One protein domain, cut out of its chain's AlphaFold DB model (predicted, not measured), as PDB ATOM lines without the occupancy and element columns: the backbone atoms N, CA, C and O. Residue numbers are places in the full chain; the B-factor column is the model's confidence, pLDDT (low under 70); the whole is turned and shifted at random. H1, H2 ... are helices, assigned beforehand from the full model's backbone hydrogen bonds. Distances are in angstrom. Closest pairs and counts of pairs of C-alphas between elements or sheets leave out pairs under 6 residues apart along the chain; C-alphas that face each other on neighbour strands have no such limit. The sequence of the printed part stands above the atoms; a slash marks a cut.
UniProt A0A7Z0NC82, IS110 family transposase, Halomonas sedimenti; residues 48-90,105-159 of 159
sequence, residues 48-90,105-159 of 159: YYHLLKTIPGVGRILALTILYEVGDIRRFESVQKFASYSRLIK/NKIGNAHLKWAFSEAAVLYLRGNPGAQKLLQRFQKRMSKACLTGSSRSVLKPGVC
ATOM      1  N   TYR A  48     209.228 175.245 195.236       87.38
ATOM      2  CA  TYR A  48     210.137 175.872 194.269       87.38
ATOM      3  C   TYR A  48     211.407 175.046 194.060       87.38
ATOM      4  O   TYR A  48     211.864 174.911 192.928       87.38
ATOM      5  N   TYR A  49     211.943 174.434 195.120       88.25
ATOM      6  CA  TYR A  49     213.104 173.554 195.002       88.25
ATOM      7  C   TYR A  49     212.820 172.344 194.098       88.25
ATOM      8  O   TYR A  49     213.612 172.029 193.206       88.25
ATOM      9  N   HIS A  50     211.676 171.681 194.289       88.81
ATOM     10  CA  HIS A  50     211.274 170.550 193.458       88.81
ATOM     11  C   HIS A  50     211.012 170.964 192.009       88.81
ATOM     12  O   HIS A  50     211.479 170.270 191.108       88.81
ATOM     13  N   LEU A  51     210.362 172.109 191.784       90.50
ATOM     14  CA  LEU A  51     210.117 172.646 190.444       90.50
ATOM     15  C   LEU A  51     211.419 172.986 189.702       90.50
ATOM     16  O   LEU A  51     211.553 172.705 188.517       90.50
ATOM     17  N   LEU A  52     212.417 173.549 190.385       88.81
ATOM     18  CA  LEU A  52     213.719 173.809 189.765       88.81
ATOM     19  C   LEU A  52     214.427 172.506 189.378       88.81
ATOM     20  O   LEU A  52     215.017 172.422 188.305       88.81
ATOM     21  N   LYS A  53     214.316 171.464 190.210       89.69
ATOM     22  CA  LYS A  53     214.901 170.146 189.931       89.69
ATOM     23  C   LYS A  53     214.224 169.372 188.800       89.69
ATOM     24  O   LYS A  53     214.830 168.425 188.306       89.69
ATOM     25  N   THR A  54     213.006 169.727 188.380       90.25
ATOM     26  CA  THR A  54     212.401 169.092 187.196       90.25
ATOM     27  C   THR A  54     213.062 169.546 185.900       90.25
ATOM     28  O   THR A  54     212.884 168.906 184.867       90.25
ATOM     29  N   ILE A  55     213.820 170.649 185.930       88.06
ATOM     30  CA  ILE A  55     214.508 171.170 184.754       88.06
ATOM     31  C   ILE A  55     215.752 170.307 184.481       88.06
ATOM     32  O   ILE A  55     216.668 170.260 185.309       88.06
ATOM     33  N   PRO A  56     215.841 169.647 183.314       83.94
ATOM     34  CA  PRO A  56     217.023 168.875 182.950       83.94
ATOM     35  C   PRO A  56     218.254 169.789 182.868       83.94
ATOM     36  O   PRO A  56     218.239 170.810 182.187       83.94
ATOM     37  N   GLY A  57     219.323 169.415 183.573       83.81
ATOM     38  CA  GLY A  57     220.547 170.216 183.696       83.81
ATOM     39  C   GLY A  57     220.639 171.045 184.981       83.81
ATOM     40  O   GLY A  57     221.722 171.520 185.304       83.81
ATOM     41  N   VAL A  58     219.560 171.167 185.764       89.94
ATOM     42  CA  VAL A  58     219.592 171.836 187.073       89.94
ATOM     43  C   VAL A  58     219.784 170.802 188.187       89.94
ATOM     44  O   VAL A  58     218.885 170.036 188.531       89.94
ATOM     45  N   GLY A  59     220.992 170.776 188.757       87.31
ATOM     46  CA  GLY A  59     221.339 169.925 189.899       87.31
ATOM     47  C   GLY A  59     220.927 170.509 191.257       87.31
ATOM     48  O   GLY A  59     220.363 171.598 191.342       87.31
ATOM     49  N   ARG A  60     221.271 169.800 192.344       88.31
ATOM     50  CA  ARG A  60     221.011 170.236 193.734       88.31
ATOM     51  C   ARG A  60     221.604 171.621 194.006       88.31
ATOM     52  O   ARG A  60     220.878 172.502 194.446       88.31
ATOM     53  N   ILE A  61     222.887 171.809 193.693       88.62
ATOM     54  CA  ILE A  61     223.619 173.060 193.941       88.62
ATOM     55  C   ILE A  61     223.004 174.207 193.134       88.62
ATOM     56  O   ILE A  61     222.635 175.221 193.709       88.62
ATOM     57  N   LEU A  62     222.797 174.014 191.826       90.62
ATOM     58  CA  LEU A  62     222.222 175.040 190.950       90.62
ATOM     59  C   LEU A  62     220.806 175.446 191.381       90.62
ATOM     60  O   LEU A  62     220.487 176.631 191.381       90.62
ATOM     61  N   ALA A  63     219.974 174.482 191.792       91.06
ATOM     62  CA  ALA A  63     218.643 174.768 192.320       91.06
ATOM     63  C   ALA A  63     218.706 175.605 193.607       91.06
ATOM     64  O   ALA A  63     217.946 176.559 193.739       91.06
ATOM     65  N   LEU A  64     219.620 175.281 194.531       89.38
ATOM     66  CA  LEU A  64     219.820 176.056 195.760       89.38
ATOM     67  C   LEU A  64     220.316 177.469 195.448       89.38
ATOM     68  O   LEU A  64     219.746 178.430 195.952       89.38
ATOM     69  N   THR A  65     221.320 177.605 194.577       91.06
ATOM     70  CA  THR A  65     221.832 178.912 194.152       91.06
ATOM     71  C   THR A  65     220.713 179.764 193.567       91.06
ATOM     72  O   THR A  65     220.520 180.891 194.002       91.06
ATOM     73  N   ILE A  66     219.915 179.233 192.636       90.81
ATOM     74  CA  ILE A  66     218.803 179.992 192.051       90.81
ATOM     75  C   ILE A  66     217.774 180.360 193.125       90.81
ATOM     76  O   ILE A  66     217.357 181.511 193.193       90.81
ATOM     77  N   LEU A  67     217.386 179.423 193.990       89.44
ATOM     78  CA  LEU A  67     216.374 179.668 195.016       89.44
ATOM     79  C   LEU A  67     216.782 180.798 195.978       89.44
ATOM     80  O   LEU A  67     215.993 181.709 196.222       89.44
ATOM     81  N   TYR A  68     218.014 180.761 196.489       88.38
ATOM     82  CA  TYR A  68     218.493 181.735 197.472       88.38
ATOM     83  C   TYR A  68     218.886 183.081 196.855       88.38
ATOM     84  O   TYR A  68     218.674 184.114 197.484       88.38
ATOM     85  N   GLU A  69     219.396 183.100 195.621       89.94
ATOM     86  CA  GLU A  69     219.741 184.352 194.931       89.94
ATOM     87  C   GLU A  69     218.508 185.108 194.426       89.94
ATOM     88  O   GLU A  69     218.512 186.339 194.335       89.94
ATOM     89  N   VAL A  70     217.443 184.382 194.073       88.88
ATOM     90  CA  VAL A  70     216.164 184.987 193.688       88.88
ATOM     91  C   VAL A  70     215.400 185.466 194.916       88.88
ATOM     92  O   VAL A  70     214.883 186.584 194.900       88.88
ATOM     93  N   GLY A  71     215.343 184.653 195.976       85.50
ATOM     94  CA  GLY A  71     214.540 184.950 197.159       85.50
ATOM     95  C   GLY A  71     213.059 185.096 196.793       85.50
ATOM     96  O   GLY A  71     212.445 184.159 196.285       85.50
ATOM     97  N   ASP A  72     212.478 186.276 197.021       85.12
ATOM     98  CA  ASP A  72     211.099 186.561 196.615       85.12
ATOM     99  C   ASP A  72     211.019 186.961 195.133       85.12
ATOM    100  O   ASP A  72     211.456 188.042 194.721       85.12
ATOM    101  N   ILE A  73     210.378 186.106 194.332       85.50
ATOM    102  CA  ILE A  73     210.143 186.350 192.905       85.50
ATOM    103  C   ILE A  73     209.306 187.614 192.649       85.50
ATOM    104  O   ILE A  73     209.462 188.250 191.606       85.50
ATOM    105  N   ARG A  74     208.471 188.041 193.610       86.94
ATOM    106  CA  ARG A  74     207.617 189.238 193.495       86.94
ATOM    107  C   ARG A  74     208.409 190.546 193.483       86.94
ATOM    108  O   ARG A  74     207.857 191.581 193.126       86.94
ATOM    109  N   ARG A  75     209.709 190.517 193.808       86.06
ATOM    110  CA  ARG A  75     210.604 191.678 193.652       86.06
ATOM    111  C   ARG A  75     210.765 192.096 192.186       86.06
ATOM    112  O   ARG A  75     211.162 193.227 191.904       86.06
ATOM    113  N   PHE A  76     210.504 191.189 191.245       86.62
ATOM    114  CA  PHE A  76     210.621 191.456 189.819       86.62
ATOM    115  C   PHE A  76     209.241 191.729 189.216       86.62
ATOM    116  O   PHE A  76     208.414 190.835 189.101       86.62
ATOM    117  N   GLU A  77     209.022 192.965 188.768       85.44
ATOM    118  CA  GLU A  77     207.770 193.379 188.112       85.44
ATOM    119  C   GLU A  77     207.527 192.661 186.773       85.44
ATOM    120  O   GLU A  77     206.392 192.504 186.337       85.44
ATOM    121  N   SER A  78     208.591 192.211 186.098       87.31
ATOM    122  CA  SER A  78     208.476 191.476 184.841       87.31
ATOM    123  C   SER A  78     209.584 190.445 184.654       87.31
ATOM    124  O   SER A  78     210.704 190.587 185.161       87.31
ATOM    125  N   VAL A  79     209.297 189.427 183.836       86.38
ATOM    126  CA  VAL A  79     210.263 188.380 183.449       86.38
ATOM    127  C   VAL A  79     211.497 188.985 182.775       86.38
ATOM    128  O   VAL A  79     212.612 188.503 182.956       86.38
ATOM    129  N   GLN A  80     211.333 190.087 182.041       83.44
ATOM    130  CA  GLN A  80     212.446 190.766 181.383       83.44
ATOM    131  C   GLN A  80     213.387 191.444 182.389       83.44
ATOM    132  O   GLN A  80     214.606 191.388 182.207       83.44
ATOM    133  N   LYS A  81     212.858 192.020 183.481       84.31
ATOM    134  CA  LYS A  81     213.682 192.550 184.582       84.31
ATOM    135  C   LYS A  81     214.443 191.429 185.290       84.31
ATOM    136  O   LYS A  81     215.627 191.595 185.576       84.31
ATOM    137  N   PHE A  82     213.812 190.274 185.491       87.44
ATOM    138  CA  PHE A  82     214.476 189.091 186.043       87.44
ATOM    139  C   PHE A  82     215.598 188.562 185.130       87.44
ATOM    140  O   PHE A  82     216.718 188.312 185.580       87.44
ATOM    141  N   ALA A  83     215.330 188.435 183.831       85.12
ATOM    142  CA  ALA A  83     216.308 187.949 182.861       85.12
ATOM    143  C   ALA A  83     217.477 188.932 182.672       85.12
ATOM    144  O   ALA A  83     218.623 188.511 182.505       85.12
ATOM    145  N   SER A  84     217.207 190.237 182.757       83.31
ATOM    146  CA  SER A  84     218.233 191.280 182.827       83.31
ATOM    147  C   SER A  84     219.077 191.161 184.102       83.31
ATOM    148  O   SER A  84     220.305 191.113 184.021       83.31
ATOM    149  N   TYR A  85     218.442 191.003 185.269       85.50
ATOM    150  CA  TYR A  85     219.128 190.816 186.552       85.50
ATOM    151  C   TYR A  85     220.022 189.567 186.565       85.50
ATOM    152  O   TYR A  85     221.142 189.613 187.069       85.50
ATOM    153  N   SER A  86     219.563 188.487 185.933       86.12
ATOM    154  CA  SER A  86     220.304 187.230 185.756       86.12
ATOM    155  C   SER A  86     221.350 187.286 184.631       86.12
ATOM    156  O   SER A  86     222.007 186.288 184.343       86.12
ATOM    157  N   ARG A  87     221.508 188.445 183.972       83.62
ATOM    158  CA  ARG A  87     222.434 188.692 182.851       83.62
ATOM    159  C   ARG A  87     222.237 187.749 181.652       83.62
ATOM    160  O   ARG A  87     223.192 187.456 180.932       83.62
ATOM    161  N   LEU A  88     221.004 187.294 181.423       81.19
ATOM    162  CA  LEU A  88     220.639 186.401 180.312       81.19
ATOM    163  C   LEU A  88     220.348 187.159 179.012       81.19
ATOM    164  O   LEU A  88     220.452 186.596 177.925       81.19
ATOM    165  N   ILE A  89     219.988 188.439 179.115       74.69
ATOM    166  CA  ILE A  89     219.627 189.287 177.976       74.69
ATOM    167  C   ILE A  89     220.568 190.489 177.932       74.69
ATOM    168  O   ILE A  89     220.894 191.087 178.959       74.69
ATOM    169  N   LYS A  90     220.990 190.877 176.725       63.09
ATOM    170  CA  LYS A  90     221.704 192.140 176.516       63.09
ATOM    171  C   LYS A  90     220.719 193.295 176.667       63.09
ATOM    172  O   LYS A  90     219.821 193.449 175.843       63.09
ATOM    173  N   ASN A 105     227.835 195.407 181.741       53.25
ATOM    174  CA  ASN A 105     228.369 194.047 181.941       53.25
ATOM    175  C   ASN A 105     228.691 193.706 183.418       53.25
ATOM    176  O   ASN A 105     228.924 192.544 183.752       53.25
ATOM    177  N   LYS A 106     228.698 194.715 184.300       55.88
ATOM    178  CA  LYS A 106     228.900 194.579 185.753       55.88
ATOM    179  C   LYS A 106     227.602 194.650 186.574       55.88
ATOM    180  O   LYS A 106     227.655 194.414 187.775       55.88
ATOM    181  N   ILE A 107     226.455 194.948 185.959       64.75
ATOM    182  CA  ILE A 107     225.170 195.106 186.658       64.75
ATOM    183  C   ILE A 107     224.418 193.768 186.639       64.75
ATOM    184  O   ILE A 107     224.435 193.048 185.643       64.75
ATOM    185  N   GLY A 108     223.799 193.394 187.758       74.44
ATOM    186  CA  GLY A 108     223.076 192.125 187.922       74.44
ATOM    187  C   GLY A 108     223.859 191.075 188.713       74.44
ATOM    188  O   GLY A 108     224.998 191.308 189.116       74.44
ATOM    189  N   ASN A 109     223.245 189.921 188.933       84.00
ATOM    190  CA  ASN A 109     223.743 188.873 189.811       84.00
ATOM    191  C   ASN A 109     224.680 187.905 189.066       84.00
ATOM    192  O   ASN A 109     224.306 187.290 188.065       84.00
ATOM    193  N   ALA A 110     225.920 187.784 189.547       86.00
ATOM    194  CA  ALA A 110     226.927 186.919 188.938       86.00
ATOM    195  C   ALA A 110     226.660 185.425 189.192       86.00
ATOM    196  O   ALA A 110     226.895 184.619 188.290       86.00
ATOM    197  N   HIS A 111     226.126 185.072 190.364       89.06
ATOM    198  CA  HIS A 111     225.792 183.695 190.727       89.06
ATOM    199  C   HIS A 111     224.666 183.150 189.853       89.06
ATOM    200  O   HIS A 111     224.787 182.047 189.328       89.06
ATOM    201  N   LEU A 112     223.625 183.947 189.590       88.88
ATOM    202  CA  LEU A 112     222.551 183.555 188.672       88.88
ATOM    203  C   LEU A 112     223.059 183.374 187.242       88.88
ATOM    204  O   LEU A 112     222.735 182.382 186.591       88.88
ATOM    205  N   LYS A 113     223.906 184.292 186.763       88.56
ATOM    206  CA  LYS A 113     224.519 184.167 185.437       88.56
ATOM    207  C   LYS A 113     225.305 182.859 185.311       88.56
ATOM    208  O   LYS A 113     225.159 182.152 184.312       88.56
ATOM    209  N   TRP A 114     226.146 182.559 186.301       90.50
ATOM    210  CA  TRP A 114     226.900 181.308 186.358       90.50
ATOM    211  C   TRP A 114     225.958 180.100 186.387       90.50
ATOM    212  O   TRP A 114     226.069 179.231 185.526       90.50
ATOM    213  N   ALA A 115     224.967 180.094 187.282       91.25
ATOM    214  CA  ALA A 115     224.069 178.960 187.468       91.25
ATOM    215  C   ALA A 115     223.292 178.602 186.190       91.25
ATOM    216  O   ALA A 115     223.204 177.432 185.818       91.25
ATOM    217  N   PHE A 116     222.776 179.605 185.476       90.06
ATOM    218  CA  PHE A 116     222.095 179.381 184.200       90.06
ATOM    219  C   PHE A 116     223.044 178.956 183.075       90.06
ATOM    220  O   PHE A 116     222.635 178.201 182.193       90.06
ATOM    221  N   SER A 117     224.299 179.411 183.099       88.44
ATOM    222  CA  SER A 117     225.304 178.999 182.113       88.44
ATOM    223  C   SER A 117     225.651 177.518 182.282       88.44
ATOM    224  O   SER A 117     225.615 176.765 181.310       88.44
ATOM    225  N   GLU A 118     225.882 177.076 183.520       89.75
ATOM    226  CA  GLU A 118     226.133 175.665 183.839       89.75
ATOM    227  C   GLU A 118     224.922 174.785 183.518       89.75
ATOM    228  O   GLU A 118     225.058 173.752 182.859       89.75
ATOM    229  N   ALA A 119     223.714 175.223 183.896       89.56
ATOM    230  CA  ALA A 119     222.487 174.498 183.577       89.56
ATOM    231  C   ALA A 119     222.314 174.306 182.060       89.56
ATOM    232  O   ALA A 119     221.942 173.222 181.609       89.56
ATOM    233  N   ALA A 120     222.631 175.331 181.261       88.38
ATOM    234  CA  ALA A 120     222.575 175.247 179.805       88.38
ATOM    235  C   ALA A 120     223.604 174.255 179.237       88.38
ATOM    236  O   ALA A 120     223.262 173.466 178.355       88.38
ATOM    237  N   VAL A 121     224.842 174.254 179.742       87.81
ATOM    238  CA  VAL A 121     225.884 173.300 179.316       87.81
ATOM    239  C   VAL A 121     225.475 171.863 179.642       87.81
ATOM    240  O   VAL A 121     225.545 170.989 178.773       87.81
ATOM    241  N   LEU A 122     224.987 171.618 180.860       87.56
ATOM    242  CA  LEU A 122     224.516 170.297 181.280       87.56
ATOM    243  C   LEU A 122     223.312 169.831 180.455       87.56
ATOM    244  O   LEU A 122     223.269 168.678 180.026       87.56
ATOM    245  N   TYR A 123     222.375 170.734 180.159       87.50
ATOM    246  CA  TYR A 123     221.234 170.445 179.292       87.50
ATOM    247  C   TYR A 123     221.665 170.064 177.868       87.50
ATOM    248  O   TYR A 123     221.153 169.103 177.290       87.50
ATOM    249  N   LEU A 124     222.648 170.775 177.304       87.06
ATOM    250  CA  LEU A 124     223.182 170.490 175.970       87.06
ATOM    251  C   LEU A 124     223.905 169.144 175.904       87.06
ATOM    252  O   LEU A 124     223.844 168.480 174.869       87.06
ATOM    253  N   ARG A 125     224.576 168.718 176.980       83.75
ATOM    254  CA  ARG A 125     225.297 167.437 177.017       83.75
ATOM    255  C   ARG A 125     224.359 166.238 176.837       83.75
ATOM    256  O   ARG A 125     224.738 165.277 176.178       83.75
ATOM    257  N   GLY A 126     223.149 166.310 177.391       77.25
ATOM    258  CA  GLY A 126     222.165 165.223 177.361       77.25
ATOM    259  C   GLY A 126     221.134 165.292 176.232       77.25
ATOM    260  O   GLY A 126     220.309 164.390 176.128       77.25
ATOM    261  N   ASN A 127     221.133 166.343 175.400       85.06
ATOM    262  CA  ASN A 127     220.067 166.568 174.419       85.06
ATOM    263  C   ASN A 127     220.607 166.899 173.009       85.06
ATOM    264  O   ASN A 127     220.946 168.055 172.725       85.06
ATOM    265  N   PRO A 128     220.611 165.931 172.069       82.31
ATOM    266  CA  PRO A 128     221.092 166.163 170.705       82.31
ATOM    267  C   PRO A 128     220.197 167.130 169.909       82.31
ATOM    268  O   PRO A 128     220.670 167.818 169.001       82.31
ATOM    269  N   GLY A 129     218.906 167.234 170.245       84.94
ATOM    270  CA  GLY A 129     217.993 168.210 169.643       84.94
ATOM    271  C   GLY A 129     218.358 169.648 170.019       84.94
ATOM    272  O   GLY A 129     218.408 170.526 169.154       84.94
ATOM    273  N   ALA A 130     218.705 169.875 171.288       82.31
ATOM    274  CA  ALA A 130     219.168 171.172 171.778       82.31
ATOM    275  C   ALA A 130     220.502 171.588 171.132       82.31
ATOM    276  O   ALA A 130     220.670 172.746 170.747       82.31
ATOM    277  N   GLN A 131     221.420 170.639 170.916       84.19
ATOM    278  CA  GLN A 131     222.673 170.892 170.197       84.19
ATOM    279  C   GLN A 131     222.433 171.328 168.746       84.19
ATOM    280  O   GLN A 131     223.014 172.314 168.291       84.19
ATOM    281  N   LYS A 132     221.531 170.652 168.018       85.38
ATOM    282  CA  LYS A 132     221.155 171.043 166.646       85.38
ATOM    283  C   LYS A 132     220.546 172.444 166.608       85.38
ATOM    284  O   LYS A 132     220.843 173.224 165.701       85.38
ATOM    285  N   LEU A 133     219.711 172.780 167.590       83.00
ATOM    286  CA  LEU A 133     219.137 174.117 167.720       83.00
ATOM    287  C   LEU A 133     220.224 175.177 167.968       83.00
ATOM    288  O   LEU A 133     220.235 176.204 167.289       83.00
ATOM    289  N   LEU A 134     221.181 174.905 168.860       83.38
ATOM    290  CA  LEU A 134     222.322 175.790 169.105       83.38
ATOM    291  C   LEU A 134     223.153 176.007 167.833       83.38
ATOM    292  O   LEU A 134     223.471 177.146 167.498       83.38
ATOM    293  N   GLN A 135     223.444 174.945 167.079       82.94
ATOM    294  CA  GLN A 135     224.159 175.044 165.803       82.94
ATOM    295  C   GLN A 135     223.397 175.907 164.784       82.94
ATOM    296  O   GLN A 135     224.005 176.690 164.056       82.94
ATOM    297  N   ARG A 136     222.059 175.817 164.737       82.88
ATOM    298  CA  ARG A 136     221.227 176.696 163.890       82.88
ATOM    299  C   ARG A 136     221.334 178.159 164.314       82.88
ATOM    300  O   ARG A 136     221.457 179.027 163.452       82.88
ATOM    301  N   PHE A 137     221.321 178.442 165.617       80.38
ATOM    302  CA  PHE A 137     221.523 179.802 166.120       80.38
ATOM    303  C   PHE A 137     222.924 180.332 165.805       80.38
ATOM    304  O   PHE A 137     223.051 181.472 165.365       80.38
ATOM    305  N   GLN A 138     223.959 179.500 165.940       78.12
ATOM    306  CA  GLN A 138     225.331 179.869 165.587       78.12
ATOM    307  C   GLN A 138     225.477 180.198 164.097       78.12
ATOM    308  O   GLN A 138     226.149 181.166 163.762       78.12
ATOM    309  N   LYS A 139     224.799 179.456 163.210       75.81
ATOM    310  CA  LYS A 139     224.797 179.716 161.757       75.81
ATOM    311  C   LYS A 139     224.082 181.015 161.367       75.81
ATOM    312  O   LYS A 139     224.456 181.635 160.381       75.81
ATOM    313  N   ARG A 140     223.058 181.429 162.124       68.94
ATOM    314  CA  ARG A 140     222.306 182.679 161.887       68.94
ATOM    315  C   ARG A 140     223.028 183.931 162.394       68.94
ATOM    316  O   ARG A 140     222.658 185.035 162.011       68.94
ATOM    317  N   MET A 141     224.017 183.777 163.271       58.06
ATOM    318  CA  MET A 141     224.747 184.888 163.880       58.06
ATOM    319  C   MET A 141     226.021 185.180 163.078       58.06
ATOM    320  O   MET A 141     226.836 184.291 162.846       58.06
ATOM    321  N   SER A 142     226.228 186.437 162.679       44.34
ATOM    322  CA  SER A 142     227.484 186.866 162.052       44.34
ATOM    323  C   SER A 142     228.667 186.683 163.022       44.34
ATOM    324  O   SER A 142     228.503 186.800 164.241       44.34
ATOM    325  N   LYS A 143     229.880 186.413 162.503       43.31
ATOM    326  CA  LYS A 143     231.114 186.195 163.302       43.31
ATOM    327  C   LYS A 143     231.347 187.271 164.382       43.31
ATOM    328  O   LYS A 143     231.855 186.951 165.453       43.31
ATOM    329  N   ALA A 144     230.909 188.510 164.139       39.97
ATOM    330  CA  ALA A 144     230.979 189.631 165.080       39.97
ATOM    331  C   ALA A 144     230.025 189.511 166.293       39.97
ATOM    332  O   ALA A 144     230.325 190.015 167.371       39.97
ATOM    333  N   CYS A 145     228.888 188.823 166.157       40.69
ATOM    334  CA  CYS A 145     227.951 188.598 167.260       40.69
ATOM    335  C   CYS A 145     228.351 187.384 168.122       40.69
ATOM    336  O   CYS A 145     228.157 187.380 169.342       40.69
ATOM    337  N   LEU A 146     228.980 186.371 167.511       36.16
ATOM    338  CA  LEU A 146     229.461 185.167 168.200       36.16
ATOM    339  C   LEU A 146     230.536 185.480 169.250       36.16
ATOM    340  O   LEU A 146     230.478 184.939 170.356       36.16
ATOM    341  N   THR A 147     231.463 186.391 168.953       36.22
ATOM    342  CA  THR A 147     232.530 186.812 169.879       36.22
ATOM    343  C   THR A 147     232.002 187.600 171.080       36.22
ATOM    344  O   THR A 147     232.580 187.510 172.163       36.22
ATOM    345  N   GLY A 148     230.881 188.312 170.923       34.03
ATOM    346  CA  GLY A 148     230.274 189.135 171.973       34.03
ATOM    347  C   GLY A 148     229.108 188.498 172.739       34.03
ATOM    348  O   GLY A 148     228.688 189.065 173.743       34.03
ATOM    349  N   SER A 149     228.519 187.391 172.274       37.19
ATOM    350  CA  SER A 149     227.398 186.707 172.957       37.19
ATOM    351  C   SER A 149     227.768 185.316 173.481       37.19
ATOM    352  O   SER A 149     227.245 184.896 174.509       37.19
ATOM    353  N   SER A 150     228.707 184.622 172.828       31.66
ATOM    354  CA  SER A 150     229.154 183.290 173.270       31.66
ATOM    355  C   SER A 150     230.230 183.377 174.357       31.66
ATOM    356  O   SER A 150     230.269 182.529 175.241       31.66
ATOM    357  N   ARG A 151     231.056 184.442 174.377       34.22
ATOM    358  CA  ARG A 151     232.051 184.653 175.451       34.22
ATOM    359  C   ARG A 151     231.427 184.881 176.825       34.22
ATOM    360  O   ARG A 151     232.085 184.609 177.822       34.22
ATOM    361  N   SER A 152     230.203 185.406 176.893       36.47
ATOM    362  CA  SER A 152     229.553 185.713 178.169       36.47
ATOM    363  C   SER A 152     228.782 184.536 178.766       36.47
ATOM    364  O   SER A 152     228.631 184.539 179.980       36.47
ATOM    365  N   VAL A 153     228.316 183.573 177.958       41.28
ATOM    366  CA  VAL A 153     227.433 182.467 178.397       41.28
ATOM    367  C   VAL A 153     228.127 181.095 178.363       41.28
ATOM    368  O   VAL A 153     227.697 180.181 179.047       41.28
ATOM    369  N   LEU A 154     229.216 180.931 177.600       38.25
ATOM    370  CA  LEU A 154     229.869 179.628 177.386       38.25
ATOM    371  C   LEU A 154     231.376 179.642 177.675       38.25
ATOM    372  O   LEU A 154     232.120 178.855 177.097       38.25
ATOM    373  N   LYS A 155     231.855 180.527 178.555       28.48
ATOM    374  CA  LYS A 155     233.151 180.302 179.204       28.48
ATOM    375  C   LYS A 155     232.900 179.615 180.548       28.48
ATOM    376  O   LYS A 155     232.684 180.338 181.522       28.48
ATOM    377  N   PRO A 156     232.928 178.272 180.625       33.44
ATOM    378  CA  PRO A 156     233.301 177.636 181.874       33.44
ATOM    379  C   PRO A 156     234.717 178.131 182.175       33.44
ATOM    380  O   PRO A 156     235.664 177.860 181.438       33.44
ATOM    381  N   GLY A 157     234.840 178.988 183.184       30.36
ATOM    382  CA  GLY A 157     236.133 179.324 183.759       30.36
ATOM    383  C   GLY A 157     236.616 178.121 184.553       30.36
ATOM    384  O   GLY A 157     236.452 178.108 185.764       30.36
ATOM    385  N   VAL A 158     237.135 177.111 183.856       27.20
ATOM    386  CA  VAL A 158     237.925 176.012 184.421       27.20
ATOM    387  C   VAL A 158     239.028 175.688 183.415       27.20
ATOM    388  O   VAL A 158     238.815 174.929 182.471       27.20
ATOM    389  N   CYS A 159     240.121 176.438 183.542       27.72
ATOM    390  CA  CYS A 159     241.524 176.023 183.647       27.72
ATOM    391  C   CYS A 159     242.337 177.302 183.882       27.72
ATOM    392  O   CYS A 159     242.175 178.252 183.078       27.72
TER     393      CYS A 159
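AT A GLANCE: This is residues 48 to 90 and 105 to 159 of the 159 residues of the protein "IS110 family transposase" of Halomonas sedimenti (UniProt A0A7Z0NC82). A long helix, H4, runs through the middle, with the helical hairpin of H1 and H2 packed on one side of it through H2, while on the other side H5 and H6 fold back from it to make a loose triangle of H4, H5 and H6. H3 is a short helix near H4, and residues 157 to 159 stick out as a tail. The printed part has 98 residues with six named helices, H1 to H6 in order, and no named strand: the class is all helix. It is compact, with a radius of gyration of the C-alphas of 14.4 A, and spans 39 by 30 by 29 A.

HOW THE PARTS SIT: Begin with H1, residues 48 to 53, and H2, residues 60 to 70, a hairpin: they touch, closest at the C-alphas of Leu 52 and Ala 63, 5.6 A, at a steep tilt of 39 degrees, opposite ways. Next find H3, residues 79 to 85, and H4, residues 110 to 126; they are near each other, the closest C-alphas 8.3 A apart. H2 touches H4 at the C-alphas of Leu 62 and Ala 115, 5.6 A, their closest; the tilt is 36 degrees, only just steep, opposite ways. H5, residues 128 to 140, and H4 touch only at the corner, and only just, with 3 pairs of C-alphas within 8 A; Leu 124 and Gln 131 are closest, 5.8 A between C-alphas, and the steep tilt is 64 degrees. H6, residues 143 to 153, is close to H4 but not clearly touching, about perpendicular at 74 degrees; the C-alphas of Ser 117 and Val 153 are closest, 5.5 A. H1 and H4 are apart. Each O i to N i+4 pair is within hydrogen-bond range in H1, H2, H3 and H5; in H4 12 of 13 are, and in H6 2 of 7, beside 1 of 8 O i to N i+3 pairs.

IN THESE COORDINATES: Find C-alpha 48 at (210.137, 175.872, 194.269), where H1 begins; it ends at residue 53. H2, residues 60 to 70, is 15.5 A long, and H3 covers residues 79 to 85. Look for C-alpha 110 at (226.927, 186.919, 188.938); from there H4 runs 25.0 A to residue 126. H5, residues 128 to 140, measures 18.8 A, and H6, from residue 143, measures 16.0 A and ends at C-alpha 153, (227.433, 182.467, 178.397).

THE WHOLE: The C-alphas of His 50 and Ala 144 are the two farthest apart, 39.5 A. Residues 91 to 104 are not printed, and C-alphas 90 and 105 are 8.8 A apart across this cut, on the link from H3 to H4. Of the links printed whole, none is long. The B-factor column shows pLDDT under 70 at residue 90, residues 105 to 107 and residues 140 to 159; H6 has a mean of 37.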